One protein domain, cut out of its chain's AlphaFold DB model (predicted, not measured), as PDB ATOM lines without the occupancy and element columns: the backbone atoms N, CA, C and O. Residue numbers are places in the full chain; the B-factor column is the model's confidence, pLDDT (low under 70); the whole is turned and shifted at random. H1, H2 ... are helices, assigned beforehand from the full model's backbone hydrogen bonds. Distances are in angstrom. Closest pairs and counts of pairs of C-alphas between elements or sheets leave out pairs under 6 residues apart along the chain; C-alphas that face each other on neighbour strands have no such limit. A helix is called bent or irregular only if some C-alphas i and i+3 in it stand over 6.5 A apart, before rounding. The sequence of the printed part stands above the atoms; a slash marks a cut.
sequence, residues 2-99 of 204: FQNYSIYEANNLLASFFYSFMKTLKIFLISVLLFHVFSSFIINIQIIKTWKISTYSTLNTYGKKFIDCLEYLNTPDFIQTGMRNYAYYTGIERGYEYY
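AT A GLANCE: This is residues 2 to 99 of the 204 residues of an uncharacterized protein of Chryseobacterium sp. G0201 (UniProt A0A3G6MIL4). One very long helix, H1, makes the length of the model, and its residues 2 to 35 stick out free as a bare arm. Near the other end of H1 the printed part folds back, and the shorter helices H2 and H3 pack on it at steep tilts. The printed part has 98 residues with four named helices, in the order H1, H2, H3, H4, and no named strand; the class is all helix. The whole is extended, with a radius of gyration of the C-alphas of 23.4 A, and spans 82 by 27 by 24 A.

HOW THE PARTS SIT: H1, residues 2 to 58, has a kink of 71 degrees near residue 52 and is irregular, with C-alphas 54 and 57 7.8 A apart. With its residues 45 to 56 alone it touches H2, residues 61 to 71; the closest C-alphas, those of Lys 49 and Glu 71, are 6.5 A apart. H1 and H2 run opposite ways at a steep tilt of 61 degrees. H1 touches H3, residues 77 to 90, with residues 39 to 43 alone, and H3 touches it with residues 83 to 87 alone; the closest C-alphas, those of Ser 39 and Met 83, are 6.5 A apart. They run opposite ways at a steep tilt of 69 degrees, only just short of about perpendicular. H2 and H3 are apart. H4, residues 96 to 99, touches no helix. Every O i to N i+4 pair is within hydrogen-bond range in H2 and H3, and 48 of 53 are in H1; H4 is too short for such a pair.

IN THESE COORDINATES: H1 begins at C-alpha 2, (1.324, 79.186, -7.323), and ends at C-alpha 58, (-19.627, 0.675, -12.178), 81.4 A away. H2 measures 15.6 A and H3 19.6 A from first to last C-alpha. H4 ends at C-alpha 99, (-12.110, 25.272, -24.191).

THE WHOLE: The two C-alphas farthest apart, those of Phe 2 and Ser 57, are 82.6 A apart. Without the free stretch, 64 residues span 35 by 28 by 19 A. The printed part has no cut, and the three links are tight. Mean pLDDT of the printed part is 76.6; 24 residues are under 70, among them residues 2 to 6 and 91 to 99.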
ATOM      1  N   PHE A   2       2.696  79.719  -7.448       55.31
ATOM      2  CA  PHE A   2       1.324  79.186  -7.323       55.31
ATOM      3  C   PHE A   2       0.914  78.110  -8.355       55.31
ATOM      4  O   PHE A   2       0.157  77.206  -8.019       55.31
ATOM      5  N   GLN A   3       1.444  78.140  -9.585       54.62
ATOM      6  CA  GLN A   3       1.111  77.142 -10.620       54.62
ATOM      7  C   GLN A   3       1.555  75.713 -10.260       54.62
ATOM      8  O   GLN A   3       0.794  74.769 -10.463       54.62
ATOM      9  N   ASN A   4       2.742  75.557  -9.662       59.91
ATOM     10  CA  ASN A   4       3.279  74.244  -9.284       59.91
ATOM     11  C   ASN A   4       2.491  73.587  -8.141       59.91
ATOM     12  O   ASN A   4       2.454  72.363  -8.058       59.91
ATOM     13  N   TYR A   5       1.829  74.384  -7.296       61.06
ATOM     14  CA  TYR A   5       0.998  73.875  -6.204       61.06
ATOM     15  C   TYR A   5      -0.306  73.253  -6.730       61.06
ATOM     16  O   TYR A   5      -0.646  72.135  -6.354       61.06
ATOM     17  N   SER A   6      -0.973  73.905  -7.695       68.12
ATOM     18  CA  SER A   6      -2.214  73.368  -8.284       68.12
ATOM     19  C   SER A   6      -1.996  72.080  -9.091       68.12
ATOM     20  O   SER A   6      -2.832  71.180  -9.071       68.12
ATOM     21  N   ILE A   7      -0.842  71.953  -9.760       71.50
ATOM     22  CA  ILE A   7      -0.477  70.742 -10.510       71.50
ATOM     23  C   ILE A   7      -0.204  69.580  -9.544       71.50
ATOM     24  O   ILE A   7      -0.591  68.444  -9.809       71.50
ATOM     25  N   TYR A   8       0.427  69.859  -8.401       76.56
ATOM     26  CA  TYR A   8       0.693  68.857  -7.374       76.56
ATOM     27  C   TYR A   8      -0.599  68.319  -6.733       76.56
ATOM     28  O   TYR A   8      -0.762  67.105  -6.602       76.56
ATOM     29  N   GLU A   9      -1.555  69.192  -6.405       76.44
ATOM     30  CA  GLU A   9      -2.862  68.777  -5.876       76.44
ATOM     31  C   GLU A   9      -3.685  67.975  -6.894       76.44
ATOM     32  O   GLU A   9      -4.253  66.938  -6.543       76.44
ATOM     33  N   ALA A  10      -3.696  68.395  -8.165       77.56
ATOM     34  CA  ALA A  10      -4.378  67.665  -9.234       77.56
ATOM     35  C   ALA A  10      -3.802  66.251  -9.427       77.56
ATOM     36  O   ALA A  10      -4.555  65.283  -9.561       77.56
ATOM     37  N   ASN A  11      -2.474  66.109  -9.368       81.81
ATOM     38  CA  ASN A  11      -1.803  64.812  -9.464       81.81
ATOM     39  C   ASN A  11      -2.109  63.907  -8.260       81.81
ATOM     40  O   ASN A  11      -2.329  62.708  -8.437       81.81
ATOM     41  N   ASN A  12      -2.189  64.464  -7.049       82.12
ATOM     42  CA  ASN A  12      -2.558  63.706  -5.852       82.12
ATOM     43  C   ASN A  12      -4.025  63.243  -5.878       82.12
ATOM     44  O   ASN A  12      -4.318  62.110  -5.488       82.12
ATOM     45  N   LEU A  13      -4.944  64.074  -6.382       82.62
ATOM     46  CA  LEU A  13      -6.349  63.701  -6.585       82.62
ATOM     47  C   LEU A  13      -6.497  62.573  -7.614       82.62
ATOM     48  O   LEU A  13      -7.200  61.597  -7.352       82.62
ATOM     49  N   LEU A  14      -5.791  62.665  -8.744       82.56
ATOM     50  CA  LEU A  14      -5.750  61.611  -9.761       82.56
ATOM     51  C   LEU A  14      -5.187  60.301  -9.201       82.56
ATOM     52  O   LEU A  14      -5.794  59.248  -9.387       82.56
ATOM     53  N   ALA A  15      -4.071  60.352  -8.471       81.38
ATOM     54  CA  ALA A  15      -3.463  59.171  -7.862       81.38
ATOM     55  C   ALA A  15      -4.394  58.503  -6.832       81.38
ATOM     56  O   ALA A  15      -4.555  57.282  -6.847       81.38
ATOM     57  N   SER A  16      -5.054  59.296  -5.982       82.75
ATOM     58  CA  SER A  16      -6.043  58.811  -5.009       82.75
ATOM     59  C   SER A  16      -7.253  58.167  -5.693       82.75
ATOM     60  O   SER A  16      -7.680  57.069  -5.317       82.75
ATOM     61  N   PHE A  17      -7.763  58.794  -6.759       88.69
ATOM     62  CA  PHE A  17      -8.846  58.242  -7.568       88.69
ATOM     63  C   PHE A  17      -8.454  56.903  -8.202       88.69
ATOM     64  O   PHE A  17      -9.175  55.919  -8.037       88.69
ATOM     65  N   PHE A  18      -7.297  56.829  -8.868       86.31
ATOM     66  CA  PHE A  18      -6.817  55.589  -9.482       86.31
ATOM     67  C   PHE A  18      -6.593  54.486  -8.450       86.31
ATOM     68  O   PHE A  18      -6.977  53.343  -8.689       86.31
ATOM     69  N   TYR A  19      -6.043  54.816  -7.282       87.75
ATOM     70  CA  TYR A  19      -5.872  53.862  -6.192       87.75
ATOM     71  C   TYR A  19      -7.218  53.296  -5.706       87.75
ATOM     72  O   TYR A  19      -7.382  52.078  -5.591       87.75
ATOM     73  N   SER A  20      -8.210  54.165  -5.481       87.19
ATOM     74  CA  SER A  20      -9.567  53.764  -5.087       87.19
ATOM     75  C   SER A  20     -10.262  52.924  -6.170       87.19
ATOM     76  O   SER A  20     -10.856  51.878  -5.881       87.19
ATOM     77  N   PHE A  21     -10.114  53.319  -7.436       91.75
ATOM     78  CA  PHE A  21     -10.640  52.593  -8.590       91.75
ATOM     79  C   PHE A  21     -10.024  51.194  -8.709       91.75
ATOM     80  O   PHE A  21     -10.752  50.206  -8.786       91.75
ATOM     81  N   MET A  22      -8.694  51.077  -8.642       90.69
ATOM     82  CA  MET A  22      -7.992  49.792  -8.707       90.69
ATOM     83  C   MET A  22      -8.365  48.872  -7.541       90.69
ATOM     84  O   MET A  22      -8.529  47.666  -7.734       90.69
ATOM     85  N   LYS A  23      -8.546  49.424  -6.335       91.75
ATOM     86  CA  LYS A  23      -9.008  48.663  -5.167       91.75
ATOM     87  C   LYS A  23     -10.418  48.108  -5.383       91.75
ATOM     88  O   LYS A  23     -10.653  46.928  -5.126       91.75
ATOM     89  N   THR A  24     -11.325  48.934  -5.898       93.25
ATOM     90  CA  THR A  24     -12.708  48.541  -6.205       93.25
ATOM     91  C   THR A  24     -12.751  47.480  -7.304       93.25
ATOM     92  O   THR A  24     -13.405  46.452  -7.141       93.25
ATOM     93  N   LEU A  25     -11.979  47.671  -8.379       92.69
ATOM     94  CA  LEU A  25     -11.845  46.705  -9.467       92.69
ATOM     95  C   LEU A  25     -11.319  45.357  -8.961       92.69
ATOM     96  O   LEU A  25     -11.867  44.314  -9.306       92.69
ATOM     97  N   LYS A  26     -10.295  45.363  -8.100       93.50
ATOM     98  CA  LYS A  26      -9.750  44.140  -7.498       93.50
ATOM     99  C   LYS A  26     -10.808  43.389  -6.690       93.50
ATOM    100  O   LYS A  26     -10.937  42.178  -6.847       93.50
ATOM    101  N   ILE A  27     -11.570  44.092  -5.850       95.31
ATOM    102  CA  ILE A  27     -12.654  43.489  -5.059       95.31
ATOM    103  C   ILE A  27     -13.721  42.894  -5.981       95.31
ATOM    104  O   ILE A  27     -14.146  41.758  -5.768       95.31
ATOM    105  N   PHE A  28     -14.116  43.624  -7.023       94.69
ATOM    106  CA  PHE A  28     -15.084  43.148  -8.005       94.69
ATOM    107  C   PHE A  28     -14.601  41.869  -8.703       94.69
ATOM    108  O   PHE A  28     -15.316  40.871  -8.711       94.69
ATOM    109  N   LEU A  29     -13.365  41.856  -9.213       91.81
ATOM    110  CA  LEU A  29     -12.789  40.693  -9.891       91.81
ATOM    111  C   LEU A  29     -12.674  39.476  -8.966       91.81
ATOM    112  O   LEU A  29     -13.016  38.369  -9.374       91.81
ATOM    113  N   ILE A  30     -12.250  39.674  -7.713       94.25
ATOM    114  CA  ILE A  30     -12.211  38.598  -6.712       94.25
ATOM    115  C   ILE A  30     -13.622  38.065  -6.446       94.25
ATOM    116  O   ILE A  30     -13.815  36.853  -6.393       94.25
ATOM    117  N   SER A  31     -14.615  38.945  -6.327       92.94
ATOM    118  CA  SER A  31     -16.008  38.549  -6.084       92.94
ATOM    119  C   SER A  31     -16.573  37.733  -7.248       92.94
ATOM    120  O   SER A  31     -17.188  36.692  -7.029       92.94
ATOM    121  N   VAL A  32     -16.310  38.157  -8.488       87.69
ATOM    122  CA  VAL A  32     -16.700  37.421  -9.700       87.69
ATOM    123  C   VAL A  32     -15.999  36.065  -9.771       87.69
ATOM    124  O   VAL A  32     -16.638  35.066 -10.097       87.69
ATOM    125  N   LEU A  33     -14.709  35.999  -9.429       89.12
ATOM    126  CA  LEU A  33     -13.958  34.745  -9.403       89.12
ATOM    127  C   LEU A  33     -14.522  33.773  -8.360       89.12
ATOM    128  O   LEU A  33     -14.755  32.608  -8.673       89.12
ATOM    129  N   LEU A  34     -14.782  34.246  -7.139       91.38
ATOM    130  CA  LEU A  34     -15.384  33.432  -6.081       91.38
ATOM    131  C   LEU A  34     -16.771  32.930  -6.487       91.38
ATOM    132  O   LEU A  34     -17.073  31.752  -6.307       91.38
ATOM    133  N   PHE A  35     -17.581  33.794  -7.100       87.12
ATOM    134  CA  PHE A  35     -18.876  33.408  -7.649       87.12
ATOM    135  C   PHE A  35     -18.744  32.325  -8.728       87.12
ATOM    136  O   PHE A  35     -19.510  31.361  -8.720       87.12
ATOM    137  N   HIS A  36     -17.763  32.445  -9.625       83.69
ATOM    138  CA  HIS A  36     -17.503  31.456 -10.669       83.69
ATOM    139  C   HIS A  36     -17.100  30.099 -10.085       83.69
ATOM    140  O   HIS A  36     -17.669  29.075 -10.462       83.69
ATOM    141  N   VAL A  37     -16.166  30.086  -9.128       85.69
ATOM    142  CA  VAL A  37     -15.709  28.863  -8.452       85.69
ATOM    143  C   VAL A  37     -16.865  28.190  -7.714       85.69
ATOM    144  O   VAL A  37     -17.086  26.991  -7.884       85.69
ATOM    145  N   PHE A  38     -17.642  28.958  -6.947       84.62
ATOM    146  CA  PHE A  38     -18.794  28.434  -6.215       84.62
ATOM    147  C   PHE A  38     -19.863  27.873  -7.161       84.62
ATOM    148  O   PHE A  38     -20.345  26.759  -6.969       84.62
ATOM    149  N   SER A  39     -20.186  28.607  -8.228       81.50
ATOM    150  CA  SER A  39     -21.152  28.160  -9.234       81.50
ATOM    151  C   SER A  39     -20.685  26.889  -9.939       81.50
ATOM    152  O   SER A  39     -21.468  25.955 -10.088       81.50
ATOM    153  N   SER A  40     -19.405  26.814 -10.311       80.19
ATOM    154  CA  SER A  40     -18.816  25.627 -10.932       80.19
ATOM    155  C   SER A  40     -18.909  24.402 -10.022       80.19
ATOM    156  O   SER A  40     -19.294  23.325 -10.478       80.19
ATOM    157  N   PHE A  41     -18.642  24.558  -8.724       82.56
ATOM    158  CA  PHE A  41     -18.763  23.466  -7.758       82.56
ATOM    159  C   PHE A  41     -20.195  22.913  -7.689       82.56
ATOM    160  O   PHE A  41     -20.401  21.707  -7.807       82.56
ATOM    161  N   ILE A  42     -21.194  23.793  -7.574       80.06
ATOM    162  CA  ILE A  42     -22.601  23.381  -7.504       80.06
ATOM    163  C   ILE A  42     -23.075  22.743  -8.818       80.06
ATOM    164  O   ILE A  42     -23.739  21.707  -8.784       80.06
ATOM    165  N   ILE A  43     -22.706  23.305  -9.975       77.19
ATOM    166  CA  ILE A  43     -23.043  22.736 -11.291       77.19
ATOM    167  C   ILE A  43     -22.475  21.317 -11.425       77.19
ATOM    168  O   ILE A  43     -23.194  20.404 -11.825       77.19
ATOM    169  N   ASN A  44     -21.214  21.103 -11.040       76.38
ATOM    170  CA  ASN A  44     -20.591  19.779 -11.094       76.38
ATOM    171  C   ASN A  44     -21.285  18.767 -10.173       76.38
ATOM    172  O   ASN A  44     -21.474  17.619 -10.570       76.38
ATOM    173  N   ILE A  45     -21.731  19.178  -8.980       78.81
ATOM    174  CA  ILE A  45     -22.541  18.317  -8.104       78.81
ATOM    175  C   ILE A  45     -23.830  17.887  -8.810       78.81
ATOM    176  O   ILE A  45     -24.171  16.705  -8.784       78.81
ATOM    177  N   GLN A  46     -24.528  18.816  -9.469       75.19
ATOM    178  CA  GLN A  46     -25.759  18.500 -10.196       75.19
ATOM    179  C   GLN A  46     -25.511  17.535 -11.365       75.19
ATOM    180  O   GLN A  46     -26.258  16.572 -11.530       75.19
ATOM    181  N   ILE A  47     -24.422  17.725 -12.116       72.19
ATOM    182  CA  ILE A  47     -24.019  16.812 -13.197       72.19
ATOM    183  C   ILE A  47     -23.744  15.401 -12.647       72.19
ATOM    184  O   ILE A  47     -24.245  14.410 -13.185       72.19
ATOM    185  N   ILE A  48     -23.011  15.295 -11.535       74.50
ATOM    186  CA  ILE A  48     -22.712  14.011 -10.884       74.50
ATOM    187  C   ILE A  48     -23.999  13.317 -10.414       74.50
ATOM    188  O   ILE A  48     -24.147  12.108 -10.612       74.50
ATOM    189  N   LYS A  49     -24.956  14.067  -9.848       71.81
ATOM    190  CA  LYS A  49     -26.275  13.531  -9.475       71.81
ATOM    191  C   LYS A  49     -26.998  12.930 -10.681       71.81
ATOM    192  O   LYS A  49     -27.504  11.816 -10.580       71.81
ATOM    193  N   THR A  50     -26.992  13.606 -11.834       70.31
ATOM    194  CA  THR A  50     -27.581  13.050 -13.066       70.31
ATOM    195  C   THR A  50     -26.854  11.803 -13.577       70.31
ATOM    196  O   THR A  50     -27.501  10.885 -14.078       70.31
ATOM    197  N   TRP A  51     -25.531  11.712 -13.414       66.19
ATOM    198  CA  TRP A  51     -24.748  10.549 -13.856       66.19
ATOM    199  C   TRP A  51     -24.934   9.306 -12.984       66.19
ATOM    200  O   TRP A  51     -24.678   8.198 -13.458       66.19
ATOM    201  N   LYS A  52     -25.441   9.453 -11.751       70.94
ATOM    202  CA  LYS A  52     -25.774   8.329 -10.858       70.94
ATOM    203  C   LYS A  52     -26.578   7.246 -11.588       70.94
ATOM    204  O   LYS A  52     -26.275   6.065 -11.462       70.94
ATOM    205  N   ILE A  53     -27.541   7.635 -12.420       66.06
ATOM    206  CA  ILE A  53     -28.398   6.692 -13.152       66.06
ATOM    207  C   ILE A  53     -27.583   5.809 -14.117       66.06
ATOM    208  O   ILE A  53     -27.871   4.625 -14.256       66.06
ATOM    209  N   SER A  54     -26.544   6.358 -14.750       65.00
ATOM    210  CA  SER A  54     -25.767   5.674 -15.792       65.00
ATOM    211  C   SER A  54     -24.506   4.960 -15.296       65.00
ATOM    212  O   SER A  54     -24.113   3.960 -15.889       65.00
ATOM    213  N   THR A  55     -23.843   5.453 -14.244       67.69
ATOM    214  CA  THR A  55     -22.494   4.988 -13.856       67.69
ATOM    215  C   THR A  55     -22.391   4.455 -12.430       67.69
ATOM    216  O   THR A  55     -21.364   3.878 -12.072       67.69
ATOM    217  N   TYR A  56     -23.443   4.548 -11.608       76.38
ATOM    218  CA  TYR A  56     -23.364   4.158 -10.195       76.38
ATOM    219  C   TYR A  56     -23.023   2.678  -9.981       76.38
ATOM    220  O   TYR A  56     -22.258   2.346  -9.076       76.38
ATOM    221  N   SER A  57     -23.518   1.779 -10.838       76.44
ATOM    222  CA  SER A  57     -23.211   0.341 -10.764       76.44
ATOM    223  C   SER A  57     -21.721   0.042 -10.973       76.44
ATOM    224  O   SER A  57     -21.187  -0.848 -10.313       76.44
ATOM    225  N   THR A  58     -21.048   0.829 -11.819       77.06
ATOM    226  CA  THR A  58     -19.627   0.675 -12.178       77.06
ATOM    227  C   THR A  58     -18.646   1.297 -11.182       77.06
ATOM    228  O   THR A  58     -17.440   1.091 -11.296       77.06
ATOM    229  N   LEU A  59     -19.133   2.048 -10.188       79.94
ATOM    230  CA  LEU A  59     -18.278   2.714  -9.204       79.94
ATOM    231  C   LEU A  59     -17.858   1.783  -8.062       79.94
ATOM    232  O   LEU A  59     -18.615   0.925  -7.599       79.94
ATOM    233  N   ASN A  60     -16.653   2.025  -7.546       84.50
ATOM    234  CA  ASN A  60     -16.175   1.406  -6.314       84.50
ATOM    235  C   ASN A  60     -16.933   1.945  -5.077       84.50
ATOM    236  O   ASN A  60     -17.661   2.937  -5.141       84.50
ATOM    237  N   THR A  61     -16.755   1.292  -3.926       86.81
ATOM    238  CA  THR A  61     -17.460   1.617  -2.671       86.81
ATOM    239  C   THR A  61     -17.281   3.072  -2.229       86.81
ATOM    240  O   THR A  61     -18.218   3.678  -1.712       86.81
ATOM    241  N   TYR A  62     -16.099   3.651  -2.447       84.44
ATOM    242  CA  TYR A  62     -15.821   5.044  -2.094       84.44
ATOM    243  C   TYR A  62     -16.557   6.023  -3.014       84.44
ATOM    244  O   TYR A  62     -17.158   6.978  -2.527       84.44
ATOM    245  N   GLY A  63     -16.586   5.754  -4.323       79.62
ATOM    246  CA  GLY A  63     -17.331   6.554  -5.297       79.62
ATOM    247  C   GLY A  63     -18.835   6.552  -5.027       79.62
ATOM    248  O   GLY A  63     -19.464   7.605  -5.071       79.62
ATOM    249  N   LYS A  64     -19.399   5.395  -4.656       82.19
ATOM    250  CA  LYS A  64     -20.816   5.277  -4.266       82.19
ATOM    251  C   LYS A  64     -21.140   6.133  -3.040       82.19
ATOM    252  O   LYS A  64     -22.014   6.988  -3.118       82.19
ATOM    253  N   LYS A  65     -20.354   5.997  -1.963       85.25
ATOM    254  CA  LYS A  65     -20.499   6.819  -0.745       85.25
ATOM    255  C   LYS A  65     -20.384   8.318  -1.023       85.25
ATOM    256  O   LYS A  65     -21.104   9.105  -0.416       85.25
ATOM    257  N   PHE A  66     -19.482   8.716  -1.919       82.50
ATOM    258  CA  PHE A  66     -19.315  10.115  -2.300       82.50
ATOM    259  C   PHE A  66     -20.549  10.656  -3.034       82.50
ATOM    260  O   PHE A  66     -21.068  11.702  -2.652       82.50
ATOM    261  N   ILE A  67     -21.065   9.929  -4.030       80.12
ATOM    262  CA  ILE A  67     -22.279  10.323  -4.762       80.12
ATOM    263  C   ILE A  67     -23.494  10.399  -3.835       80.12
ATOM    264  O   ILE A  67     -24.251  11.365  -3.910       80.12
ATOM    265  N   ASP A  68     -23.664   9.425  -2.940       82.62
ATOM    266  CA  ASP A  68     -24.786   9.419  -1.998       82.62
ATOM    267  C   ASP A  68     -24.703  10.595  -1.012       82.62
ATOM    268  O   ASP A  68     -25.717  11.204  -0.693       82.62
ATOM    269  N   CYS A  69     -23.498  10.989  -0.579       82.25
ATOM    270  CA  CYS A  69     -23.295  12.189   0.239       82.25
ATOM    271  C   CYS A  69     -23.696  13.473  -0.510       82.25
ATOM    272  O   CYS A  69     -24.373  14.342   0.042       82.25
ATOM    273  N   LEU A  70     -23.326  13.579  -1.789       78.50
ATOM    274  CA  LEU A  70     -23.677  14.727  -2.624       78.50
ATOM    275  C   LEU A  70     -25.186  14.843  -2.875       78.50
ATOM    276  O   LEU A  70     -25.684  15.950  -3.074       78.50
ATOM    277  N   GLU A  71     -25.928  13.735  -2.848       73.56
ATOM    278  CA  GLU A  71     -27.380  13.714  -3.045       73.56
ATOM    279  C   GLU A  71     -28.124  14.577  -2.018       73.56
ATOM    280  O   GLU A  71     -29.036  15.312  -2.396       73.56
ATOM    281  N   TYR A  72     -27.647  14.615  -0.771       75.94
ATOM    282  CA  TYR A  72     -28.233  15.420   0.306       75.94
ATOM    283  C   TYR A  72     -28.131  16.939   0.089       75.94
ATOM    284  O   TYR A  72     -28.840  17.706   0.743       75.94
ATOM    285  N   LEU A  73     -27.294  17.405  -0.843       77.50
ATOM    286  CA  LEU A  73     -27.196  18.823  -1.193       77.50
ATOM    287  C   LEU A  73     -28.319  19.228  -2.154       77.50
ATOM    288  O   LEU A  73     -28.136  19.255  -3.372       77.50
ATOM    289  N   ASN A  74     -29.496  19.549  -1.620       71.69
ATOM    290  CA  ASN A  74     -30.593  20.103  -2.413       71.69
ATOM    291  C   ASN A  74     -30.483  21.626  -2.525       71.69
ATOM    292  O   ASN A  74     -30.585  22.356  -1.543       71.69
ATOM    293  N   THR A  75     -30.302  22.111  -3.750       74.25
ATOM    294  CA  THR A  75     -30.390  23.539  -4.077       74.25
ATOM    295  C   THR A  75     -31.818  23.905  -4.486       74.25
ATOM    296  O   THR A  75     -32.392  23.182  -5.294       74.25
ATOM    297  N   PRO A  76     -32.386  25.025  -4.014       79.94
ATOM    298  CA  PRO A  76     -33.684  25.526  -4.476       79.94
ATOM    299  C   PRO A  76     -33.769  25.713  -6.002       79.94
ATOM    300  O   PRO A  76     -32.787  26.103  -6.638       79.94
ATOM    301  N   ASP A  77     -34.956  25.527  -6.585       72.38
ATOM    302  CA  ASP A  77     -35.180  25.552  -8.045       72.38
ATOM    303  C   ASP A  77     -34.776  26.865  -8.728       72.38
ATOM    304  O   ASP A  77     -34.263  26.870  -9.852       72.38
ATOM    305  N   PHE A  78     -34.958  28.002  -8.051       74.56
ATOM    306  CA  PHE A  78     -34.541  29.297  -8.590       74.56
ATOM    307  C   PHE A  78     -33.009  29.402  -8.691       74.56
ATOM    308  O   PHE A  78     -32.493  29.956  -9.662       74.56
ATOM    309  N   ILE A  79     -32.278  28.816  -7.732       74.31
ATOM    310  CA  ILE A  79     -30.811  28.748  -7.750       74.31
ATOM    311  C   ILE A  79     -30.363  27.814  -8.869       74.31
ATOM    312  O   ILE A  79     -29.485  28.182  -9.644       74.31
ATOM    313  N   GLN A  80     -31.008  26.653  -9.014       70.31
ATOM    314  CA  GLN A  80     -30.723  25.723 -10.110       70.31
ATOM    315  C   GLN A  80     -30.932  26.379 -11.481       70.31
ATOM    316  O   GLN A  80     -30.084  26.264 -12.364       70.31
ATOM    317  N   THR A  81     -32.024  27.127 -11.653       69.56
ATOM    318  CA  THR A  81     -32.330  27.835 -12.904       69.56
ATOM    319  C   THR A  81     -31.310  28.935 -13.194       69.56
ATOM    320  O   THR A  81     -30.805  29.028 -14.315       69.56
ATOM    321  N   GLY A  82     -30.962  29.744 -12.187       71.81
ATOM    322  CA  GLY A  82     -29.937  30.780 -12.312       71.81
ATOM    323  C   GLY A  82     -28.563  30.200 -12.650       71.81
ATOM    324  O   GLY A  82     -27.891  30.688 -13.559       71.81
ATOM    325  N   MET A  83     -28.177  29.111 -11.986       72.38
ATOM    326  CA  MET A  83     -26.914  28.419 -12.238       72.38
ATOM    327  C   MET A  83     -26.876  27.742 -13.600       72.38
ATOM    328  O   MET A  83     -25.846  27.808 -14.256       72.38
ATOM    329  N   ARG A  84     -27.985  27.169 -14.075       67.38
ATOM    330  CA  ARG A  84     -28.085  26.627 -15.435       67.38
ATOM    331  C   ARG A  84     -27.873  27.719 -16.486       67.38
ATOM    332  O   ARG A  84     -27.090  27.542 -17.410       67.38
ATOM    333  N   ASN A  85     -28.506  28.880 -16.319       68.69
ATOM    334  CA  ASN A  85     -28.305  30.014 -17.226       68.69
ATOM    335  C   ASN A  85     -26.860  30.532 -17.186       68.69
ATOM    336  O   ASN A  85     -26.280  30.840 -18.227       68.69
ATOM    337  N   TYR A  86     -26.259  30.585 -15.996       73.62
ATOM    338  CA  TYR A  86     -24.852  30.934 -15.837       73.62
ATOM    339  C   TYR A  86     -23.918  29.896 -16.477       73.62
ATOM    340  O   TYR A  86     -22.954  30.275 -17.141       73.62
ATOM    341  N   ALA A  87     -24.218  28.603 -16.338       68.12
ATOM    342  CA  ALA A  87     -23.475  27.503 -16.947       68.12
ATOM    343  C   ALA A  87     -23.520  27.576 -18.477       68.12
ATOM    344  O   ALA A  87     -22.477  27.452 -19.112       68.12
ATOM    345  N   TYR A  88     -24.692  27.865 -19.057       66.31
ATOM    346  CA  TYR A  88     -24.840  28.103 -20.495       66.31
ATOM    347  C   TYR A  88     -24.016  29.300 -20.967       66.31
ATOM    348  O   TYR A  88     -23.366  29.231 -22.008       66.31
ATOM    349  N   TYR A  89     -24.032  30.394 -20.204       66.81
ATOM    350  CA  TYR A  89     -23.299  31.610 -20.544       66.81
ATOM    351  C   TYR A  89     -21.777  31.423 -20.471       66.81
ATOM    352  O   TYR A  89     -21.048  31.899 -21.337       66.81
ATOM    353  N   THR A  90     -21.293  30.733 -19.438       70.12
ATOM    354  CA  THR A  90     -19.856  30.545 -19.177       70.12
ATOM    355  C   THR A  90     -19.271  29.279 -19.793       70.12
ATOM    356  O   THR A  90     -18.054  29.117 -19.795       70.12
ATOM    357  N   GLY A  91     -20.112  28.371 -20.290       63.03
ATOM    358  CA  GLY A  91     -19.691  27.098 -20.869       63.03
ATOM    359  C   GLY A  91     -19.247  26.038 -19.856       63.03
ATOM    360  O   GLY A  91     -18.741  24.998 -20.271       63.03
ATOM    361  N   ILE A  92     -19.438  26.264 -18.548       68.69
ATOM    362  CA  ILE A  92     -18.983  25.357 -17.472       68.69
ATOM    363  C   ILE A  92     -19.530  23.935 -17.650       68.69
ATOM    364  O   ILE A  92     -18.796  22.971 -17.458       68.69
ATOM    365  N   GLU A  93     -20.794  23.795 -18.057       61.47
ATOM    366  CA  GLU A  93     -21.456  22.492 -18.248       61.47
ATOM    367  C   GLU A  93     -20.795  21.610 -19.322       61.47
ATOM    368  O   GLU A  93     -21.014  20.403 -19.345       61.47
ATOM    369  N   ARG A  94     -19.997  22.204 -20.218       58.94
ATOM    370  CA  ARG A  94     -19.348  21.504 -21.340       58.94
ATOM    371  C   ARG A  94     -17.897  21.160 -21.049       58.94
ATOM    372  O   ARG A  94     -17.245  20.497 -21.850       58.94
ATOM    373  N   GLY A  95     -17.374  21.614 -19.907       59.56
ATOM    374  CA  GLY A  95     -16.019  21.318 -19.461       59.56
ATOM    375  C   GLY A  95     -14.971  21.579 -20.549       59.56
ATOM    376  O   GLY A  95     -14.902  22.662 -21.129       59.56
ATOM    377  N   TYR A  96     -14.153  20.564 -20.834       49.66
ATOM    378  CA  TYR A  96     -13.079  20.629 -21.828       49.66
ATOM    379  C   TYR A  96     -13.584  20.883 -23.261       49.66
ATOM    380  O   TYR A  96     -12.855  21.474 -24.054       49.66
ATOM    381  N   GLU A  97     -14.834  20.530 -23.589       51.59
ATOM    382  CA  GLU A  97     -15.421  20.789 -24.915       51.59
ATOM    383  C   GLU A  97     -15.621  22.277 -25.204       51.59
ATOM    384  O   GLU A  97     -15.573  22.693 -26.360       51.59
ATOM    385  N   TYR A  98     -15.794  23.101 -24.166       50.19
ATOM    386  CA  TYR A  98     -15.887  24.549 -24.341       50.19
ATOM    387  C   TYR A  98     -14.533  25.178 -24.694       50.19
ATOM    388  O   TYR A  98     -14.453  26.057 -25.552       50.19
ATOM    389  N   TYR A  99     -13.462  24.720 -24.039       51.50
ATOM    390  CA  TYR A  99     -12.110  25.272 -24.191       51.50
ATOM    391  C   TYR A  99     -11.293  24.592 -25.296       51.50
ATOM    392  O   TYR A  99     -10.252  25.109 -25.697       51.50
TER     393      TYR A  99